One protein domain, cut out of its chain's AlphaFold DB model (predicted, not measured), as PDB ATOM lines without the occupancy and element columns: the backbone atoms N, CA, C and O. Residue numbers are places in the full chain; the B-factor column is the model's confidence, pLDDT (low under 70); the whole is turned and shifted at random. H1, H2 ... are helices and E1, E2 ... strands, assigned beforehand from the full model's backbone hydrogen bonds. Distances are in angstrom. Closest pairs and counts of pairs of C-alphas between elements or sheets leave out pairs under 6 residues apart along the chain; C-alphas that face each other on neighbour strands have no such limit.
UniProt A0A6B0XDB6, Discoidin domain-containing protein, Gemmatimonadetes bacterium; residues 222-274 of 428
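What this domain is: This is residues 222 to 274 of the 428 residues of the protein "Discoidin domain-containing protein" of Gemmatimonadetes bacterium (UniProt A0A6B0XDB6). Two long antiparallel strands, E1 and E3, make a narrow twisted ribbon, with the short strand E2 set beside the last part of E1. Two short helices cover one face of this sheet, H1 near one end of the ribbon and H2 near the other, and the opposite face has no named helix on it. The printed part has 53 residues, with two named helices and three named strands in the order H1, E1, E2, H2, E3; the sheet runs E2, E1, E3, all antiparallel, and the class is mixed, helices and strands. It is only just loose, close to compact, with a radius of gyration of the C-alphas of 12.2 A, and its outline is elongated, spanning 36 by 19 by 15 A.

Where its parts are: Strand E1, residues 236 to 244, runs 24.7 A from C-alpha 236 at (49.422, 6.945, -28.899) to C-alpha 244 at (42.951, 14.081, -6.112). E3, residues 266 to 273, spans 22.3 A and ends with C-alpha 273 at (47.989, 11.729, -29.065). E2 is residues 250 to 253, 9.6 A. Helix H1, residues 225 to 230, is 8.7 A long and begins with C-alpha 225 at (40.084, 7.271, -23.562). H2, residues 255 to 260, is 8.8 A long.

How they stand to each other: E1 is the inner strand; E2 and E3 are edge strands. E1 and E3 are antiparallel at 164 degrees between their directions, with N 240 and O 270 2.9 A apart and N 267 and O 242 2.7 A apart, both within hydrogen-bond range. E1 and E2 form a hairpin, antiparallel at 126 degrees, with N 253 and O 241 within hydrogen-bond range at 2.8 A. The sheet is only just strongly twisted, its C-alphas lying up to 4.2 A off the best plane. Residues 222 to 223 pair antiparallel with residues 271 to 272 of E3. H1 and H2 are on the same face, which gives two layers, helices on one face of a sheet. H1 lies over E3 at a height over the sheet of 7.8 A and runs along the strands, at 20 degrees to E3 on the local plane; its closest C-alphas to E3 are Ser 225 and Tyr 271, 6.2 A apart. H2 lies over E1 at a height over the sheet of 8.5 A, along the strands at 23 degrees to E1 on the local plane; 4 of its 6 C-alphas fall on E1 and 2 on E2, only just short of lying over E2 too. The closest C-alphas of H2 and E1 are those of Arg 255 and Tyr 241, 6.2 A apart. H1 and H2 are apart. E2, H2 and E3 form a split strand-helix-strand unit, two strands running the same way with E1 between them, and its crossover is right-handed. In H1 and H2 every O i to N i+4 pair is within hydrogen-bond range.

The domain as a whole: The two C-alphas farthest apart are those of Pro 232 and Ser 247, 37.3 A. The printed part has no cut, and its four links are tight. The mean pLDDT of the printed part is 95.7, and no printed residue is under 70.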
ATOM      1  N   GLU A 222      45.012  16.502 -26.197       97.06
ATOM      2  CA  GLU A 222      44.266  15.665 -25.258       97.06
ATOM      3  C   GLU A 222      43.054  15.055 -25.963       97.06
ATOM      4  O   GLU A 222      42.260  15.763 -26.577       97.06
ATOM      5  N   VAL A 223      42.902  13.742 -25.846       97.56
ATOM      6  CA  VAL A 223      41.809  12.969 -26.430       97.56
ATOM      7  C   VAL A 223      41.110  12.165 -25.339       97.56
ATOM      8  O   VAL A 223      41.668  11.902 -24.271       97.56
ATOM      9  N   ASP A 224      39.871  11.749 -25.587       97.69
ATOM     10  CA  ASP A 224      39.201  10.838 -24.663       97.69
ATOM     11  C   ASP A 224      39.808   9.420 -24.715       97.69
ATOM     12  O   ASP A 224      40.554   9.050 -25.626       97.69
ATOM     13  N   SER A 225      39.490   8.603 -23.709       97.12
ATOM     14  CA  SER A 225      40.084   7.271 -23.562       97.12
ATOM     15  C   SER A 225      39.701   6.296 -24.676       97.12
ATOM     16  O   SER A 225      40.473   5.379 -24.957       97.12
ATOM     17  N   LEU A 226      38.528   6.462 -25.296       97.38
ATOM     18  CA  LEU A 226      38.071   5.619 -26.398       97.38
ATOM     19  C   LEU A 226      38.789   6.016 -27.690       97.38
ATOM     20  O   LEU A 226      39.281   5.142 -28.400       97.38
ATOM     21  N   ALA A 227      38.896   7.315 -27.964       97.25
ATOM     22  CA  ALA A 227      39.662   7.858 -29.076       97.25
ATOM     23  C   ALA A 227      41.129   7.421 -28.989       97.25
ATOM     24  O   ALA A 227      41.648   6.879 -29.960       97.25
ATOM     25  N   TYR A 228      41.757   7.542 -27.814       97.88
ATOM     26  CA  TYR A 228      43.131   7.088 -27.589       97.88
ATOM     27  C   TYR A 228      43.323   5.599 -27.900       97.88
ATOM     28  O   TYR A 228      44.267   5.226 -28.586       97.88
ATOM     29  N   GLN A 229      42.416   4.733 -27.432       97.62
ATOM     30  CA  GLN A 229      42.490   3.287 -27.694       97.62
ATOM     31  C   GLN A 229      42.322   2.932 -29.175       97.62
ATOM     32  O   GLN A 229      42.822   1.897 -29.610       97.62
ATOM     33  N   ASN A 230      41.626   3.778 -29.936       97.50
ATOM     34  CA  ASN A 230      41.439   3.612 -31.373       97.50
ATOM     35  C   ASN A 230      42.603   4.183 -32.200       97.50
ATOM     36  O   ASN A 230      42.648   3.935 -33.406       97.50
ATOM     37  N   LEU A 231      43.531   4.934 -31.592       96.75
ATOM     38  CA  LEU A 231      44.722   5.416 -32.288       96.75
ATOM     39  C   LEU A 231      45.662   4.248 -32.622       96.75
ATOM     40  O   LEU A 231      45.843   3.350 -31.786       96.75
ATOM     41  N   PRO A 232      46.324   4.288 -33.793       96.19
ATOM     42  CA  PRO A 232      47.510   3.483 -34.058       96.19
ATOM     43  C   PRO A 232      48.531   3.600 -32.919       96.19
ATOM     44  O   PRO A 232      48.659   4.654 -32.295       96.19
ATOM     45  N   ALA A 233      49.252   2.515 -32.627       94.31
ATOM     46  CA  ALA A 233      50.139   2.449 -31.463       94.31
ATOM     47  C   ALA A 233      51.272   3.491 -31.504       94.31
ATOM     48  O   ALA A 233      51.710   3.967 -30.464       94.31
ATOM     49  N   ASP A 234      51.716   3.864 -32.700       91.31
ATOM     50  CA  ASP A 234      52.711   4.901 -32.982       91.31
ATOM     51  C   ASP A 234      52.184   6.332 -32.773       91.31
ATOM     52  O   ASP A 234      52.974   7.244 -32.522       91.31
ATOM     53  N   LEU A 235      50.859   6.523 -32.799       94.19
ATOM     54  CA  LEU A 235      50.192   7.809 -32.548       94.19
ATOM     55  C   LEU A 235      49.664   7.953 -31.118       94.19
ATOM     56  O   LEU A 235      49.211   9.031 -30.725       94.19
ATOM     57  N   GLN A 236      49.725   6.889 -30.322       97.12
ATOM     58  CA  GLN A 236      49.422   6.945 -28.899       97.12
ATOM     59  C   GLN A 236      50.542   7.687 -28.161       97.12
ATOM     60  O   GLN A 236      51.702   7.283 -28.172       97.12
ATOM     61  N   GLY A 237      50.188   8.813 -27.550       96.50
ATOM     62  CA  GLY A 237      51.109   9.677 -26.826       96.50
ATOM     63  C   GLY A 237      51.168   9.365 -25.331       96.50
ATOM     64  O   GLY A 237      51.127   8.220 -24.891       96.50
ATOM     65  N   ALA A 238      51.309  10.412 -24.524       96.81
ATOM     66  CA  ALA A 238      51.402  10.295 -23.079       96.81
ATOM     67  C   ALA A 238      50.050   9.921 -22.452       96.81
ATOM     68  O   ALA A 238      48.985  10.344 -22.905       96.81
ATOM     69  N   VAL A 239      50.114   9.197 -21.337       97.94
ATOM     70  CA  VAL A 239      48.986   9.018 -20.422       97.94
ATOM     71  C   VAL A 239      49.392   9.581 -19.073       97.94
ATOM     72  O   VAL A 239      50.358   9.116 -18.467       97.94
ATOM     73  N   GLU A 240      48.670  10.593 -18.612       97.88
ATOM     74  CA  GLU A 240      48.919  11.246 -17.333       97.88
ATOM     75  C   GLU A 240      47.893  10.807 -16.298       97.88
ATOM     76  O   GLU A 240      46.686  10.823 -16.546       97.88
ATOM     77  N   TYR A 241      48.382  10.432 -15.120       97.94
ATOM     78  CA  TYR A 241      47.562   9.971 -14.011       97.94
ATOM     79  C   TYR A 241      47.561  11.033 -12.921       97.94
ATOM     80  O   TYR A 241      48.625  11.470 -12.485       97.94
ATOM     81  N   PHE A 242      46.384  11.446 -12.458       97.69
ATOM     82  CA  PHE A 242      46.271  12.467 -11.423       97.69
ATOM     83  C   PHE A 242      45.766  11.873 -10.112       97.69
ATOM     84  O   PHE A 242      44.764  11.166 -10.080       97.69
ATOM     85  N   GLY A 243      46.426  12.182  -8.998       96.25
ATOM     86  CA  GLY A 243      45.827  12.044  -7.671       96.25
ATOM     87  C   GLY A 243      44.902  13.225  -7.387       96.25
ATOM     88  O   GLY A 243      45.066  14.289  -7.979       96.25
ATOM     89  N   ARG A 244      43.925  13.057  -6.496       96.38
ATOM     90  CA  ARG A 244      42.951  14.081  -6.112       96.38
ATOM     91  C   ARG A 244      42.859  14.215  -4.601       96.38
ATOM     92  O   ARG A 244      42.664  13.245  -3.871       96.38
ATOM     93  N   SER A 245      42.948  15.449  -4.119       92.12
ATOM     94  CA  SER A 245      42.876  15.743  -2.691       92.12
ATOM     95  C   SER A 245      41.422  15.761  -2.232       92.12
ATOM     96  O   SER A 245      40.496  15.953  -3.022       92.12
ATOM     97  N   ARG A 246      41.203  15.708  -0.914       88.06
ATOM     98  CA  ARG A 246      39.866  15.933  -0.334       88.06
ATOM     99  C   ARG A 246      39.276  17.306  -0.677       88.06
ATOM    100  O   ARG A 246      38.060  17.448  -0.687       88.06
ATOM    101  N   SER A 247      40.118  18.307  -0.951       89.12
ATOM    102  CA  SER A 247      39.690  19.641  -1.398       89.12
ATOM    103  C   SER A 247      39.428  19.724  -2.906       89.12
ATOM    104  O   SER A 247      38.960  20.754  -3.377       89.12
ATOM    105  N   GLY A 248      39.703  18.655  -3.657       88.81
ATOM    106  CA  GLY A 248      39.464  18.553  -5.093       88.81
ATOM    107  C   GLY A 248      40.632  18.964  -5.990       88.81
ATOM    108  O   GLY A 248      40.459  18.938  -7.202       88.81
ATOM    109  N   ASN A 249      41.794  19.303  -5.426       94.00
ATOM    110  CA  ASN A 249      42.984  19.639  -6.207       94.00
ATOM    111  C   ASN A 249      43.614  18.373  -6.781       94.00
ATOM    112  O   ASN A 249      43.714  17.373  -6.068       94.00
ATOM    113  N   GLU A 250      44.081  18.446  -8.024       96.25
ATOM    114  CA  GLU A 250      44.762  17.341  -8.694       96.25
ATOM    115  C   GLU A 250      46.285  17.530  -8.721       96.25
ATOM    116  O   GLU A 250      46.771  18.662  -8.774       96.25
ATOM    117  N   TRP A 251      47.041  16.431  -8.689       95.25
ATOM    118  CA  TRP A 251      48.500  16.427  -8.864       95.25
ATOM    119  C   TRP A 251      48.946  15.248  -9.729       95.25
ATOM    120  O   TRP A 251      48.367  14.169  -9.644       95.25
ATOM    121  N   LEU A 252      49.974  15.459 -10.552       96.81
ATOM    122  CA  LEU A 252      50.496  14.443 -11.468       96.81
ATOM    123  C   LEU A 252      51.220  13.324 -10.706       96.81
ATOM    124  O   LEU A 252      51.979  13.587  -9.770       96.81
ATOM    125  N   LEU A 253      50.991  12.089 -11.135       96.88
ATOM    126  CA  LEU A 253      51.591  10.865 -10.622       96.88
ATOM    127  C   LEU A 253      52.084   9.994 -11.775       96.88
ATOM    128  O   LEU A 253      51.561  10.047 -12.891       96.88
ATOM    129  N   ASP A 254      53.067   9.146 -11.480       96.25
ATOM    130  CA  ASP A 254      53.310   7.972 -12.308       96.25
ATOM    131  C   ASP A 254      52.178   6.940 -12.137       96.25
ATOM    132  O   ASP A 254      51.338   7.018 -11.229       96.25
ATOM    133  N   ARG A 255      52.135   5.977 -13.061       96.62
ATOM    134  CA  ARG A 255      51.089   4.954 -13.099       96.62
ATOM    135  C   ARG A 255      51.060   4.117 -11.821       96.62
ATOM    136  O   ARG A 255      49.981   3.887 -11.276       96.62
ATOM    137  N   ASP A 256      52.224   3.687 -11.349       96.56
ATOM    138  CA  ASP A 256      52.341   2.773 -10.214       96.56
ATOM    139  C   ASP A 256      51.828   3.442  -8.929       96.56
ATOM    140  O   ASP A 256      51.049   2.853  -8.178       96.56
ATOM    141  N   ALA A 257      52.171   4.714  -8.707       95.94
ATOM    142  CA  ALA A 257      51.678   5.508  -7.590       95.94
ATOM    143  C   ALA A 257      50.161   5.734  -7.662       95.94
ATOM    144  O   ALA A 257      49.474   5.635  -6.643       95.94
ATOM    145  N   TYR A 258      49.614   5.996  -8.853       96.69
ATOM    146  CA  TYR A 258      48.168   6.135  -9.043       96.69
ATOM    147  C   TYR A 258      47.411   4.829  -8.749       96.69
ATOM    148  O   TYR A 258      46.333   4.845  -8.147       96.69
ATOM    149  N   GLU A 259      47.973   3.681  -9.133       95.69
ATOM    150  CA  GLU A 259      47.376   2.366  -8.889       95.69
ATOM    151  C   GLU A 259      47.364   1.977  -7.400       95.69
ATOM    152  O   GLU A 259      46.500   1.198  -6.985       95.69
ATOM    153  N   LEU A 260      48.233   2.575  -6.579       96.44
ATOM    154  CA  LEU A 260      48.252   2.403  -5.123       96.44
ATOM    155  C   LEU A 260      47.239   3.287  -4.373       96.44
ATOM    156  O   LEU A 260      46.950   3.003  -3.211       96.44
ATOM    157  N   LEU A 261      46.685   4.329  -5.005       94.88
ATOM    158  CA  LEU A 261      45.707   5.211  -4.362       94.88
ATOM    159  C   LEU A 261      44.350   4.530  -4.154       94.88
ATOM    160  O   LEU A 261      43.852   3.804  -5.029       94.88
ATOM    161  N   ASP A 262      43.699   4.876  -3.041       94.31
ATOM    162  CA  ASP A 262      42.293   4.559  -2.803       94.31
ATOM    163  C   ASP A 262      41.407   5.215  -3.871       94.31
ATOM    164  O   ASP A 262      41.689   6.305  -4.369       94.31
ATOM    165  N   ARG A 263      40.266   4.593  -4.202       90.38
ATOM    166  CA  ARG A 263      39.352   5.116  -5.241       90.38
ATOM    167  C   ARG A 263      38.912   6.564  -5.003       90.38
ATOM    168  O   ARG A 263      38.647   7.263  -5.972       90.38
ATOM    169  N   SER A 264      38.809   7.002  -3.747       90.69
ATOM    170  CA  SER A 264      38.438   8.380  -3.395       90.69
ATOM    171  C   SER A 264      39.554   9.401  -3.614       90.69
ATOM    172  O   SER A 264      39.276  10.596  -3.628       90.69
ATOM    173  N   GLU A 265      40.797   8.940  -3.745       94.12
ATOM    174  CA  GLU A 265      41.991   9.767  -3.938       94.12
ATOM    175  C   GLU A 265      42.484   9.734  -5.389       94.12
ATOM    176  O   GLU A 265      43.386  10.482  -5.749       94.12
ATOM    177  N   ARG A 266      41.884   8.906  -6.250       96.00
ATOM    178  CA  ARG A 266      42.161   8.886  -7.688       96.00
ATOM    179  C   ARG A 266      41.451  10.048  -8.385       96.00
ATOM    180  O   ARG A 266      40.232  10.197  -8.285       96.00
ATOM    181  N   GLY A 267      42.231  10.875  -9.066       95.00
ATOM    182  CA  GLY A 267      41.768  11.949  -9.936       95.00
ATOM    183  C   GLY A 267      41.595  11.493 -11.383       95.00
ATOM    184  O   GLY A 267      41.343  10.321 -11.662       95.00
ATOM    185  N   SER A 268      41.681  12.454 -12.298       95.19
ATOM    186  CA  SER A 268      41.558  12.230 -13.735       95.19
ATOM    187  C   SER A 268      42.707  11.393 -14.316       95.19
ATOM    188  O   SER A 268      43.825  11.371 -13.801       95.19
ATOM    189  N   ILE A 269      42.422  10.690 -15.412       97.56
ATOM    190  CA  ILE A 269      43.442  10.147 -16.313       97.56
ATOM    191  C   ILE A 269      43.281  10.904 -17.625       97.56
ATOM    192  O   ILE A 269      42.170  10.954 -18.158       97.56
ATOM    193  N   ARG A 270      44.364  11.496 -18.120       98.00
ATOM    194  CA  ARG A 270      44.375  12.256 -19.373       98.00
ATOM    195  C   ARG A 270      45.174  11.497 -20.413       98.00
ATOM    196  O   ARG A 270      46.269  11.017 -20.124       98.00
ATOM    197  N   TYR A 271      44.601  11.373 -21.600       98.25
ATOM    198  CA  TYR A 271      45.177  10.633 -22.711       98.25
ATOM    199  C   TYR A 271      45.554  11.626 -23.799       98.25
ATOM    200  O   TYR A 271      44.763  12.507 -24.121       98.25
ATOM    201  N   TYR A 272      46.745  11.489 -24.367       98.12
ATOM    202  CA  TYR A 272      47.234  12.400 -25.393       98.12
ATOM    203  C   TYR A 272      47.599  11.640 -26.660       98.12
ATOM    204  O   TYR A 272      48.155  10.549 -26.584       98.12
ATOM    205  N   ARG A 273      47.345  12.216 -27.836       96.69
ATOM    206  CA  ARG A 273      47.989  11.729 -29.065       96.69
ATOM    207  C   ARG A 273      49.424  12.260 -29.160       96.69
ATOM    208  O   ARG A 273      49.724  13.349 -28.657       96.69
ATOM    209  N   ARG A 274      50.301  11.500 -29.815       95.88
ATOM    210  CA  ARG A 274      51.671  11.920 -30.145       95.88
ATOM    211  C   ARG A 274      51.641  13.020 -31.215       95.88
ATOM    212  O   ARG A 274      50.723  13.074 -32.033       95.88
TER     213      ARG A 274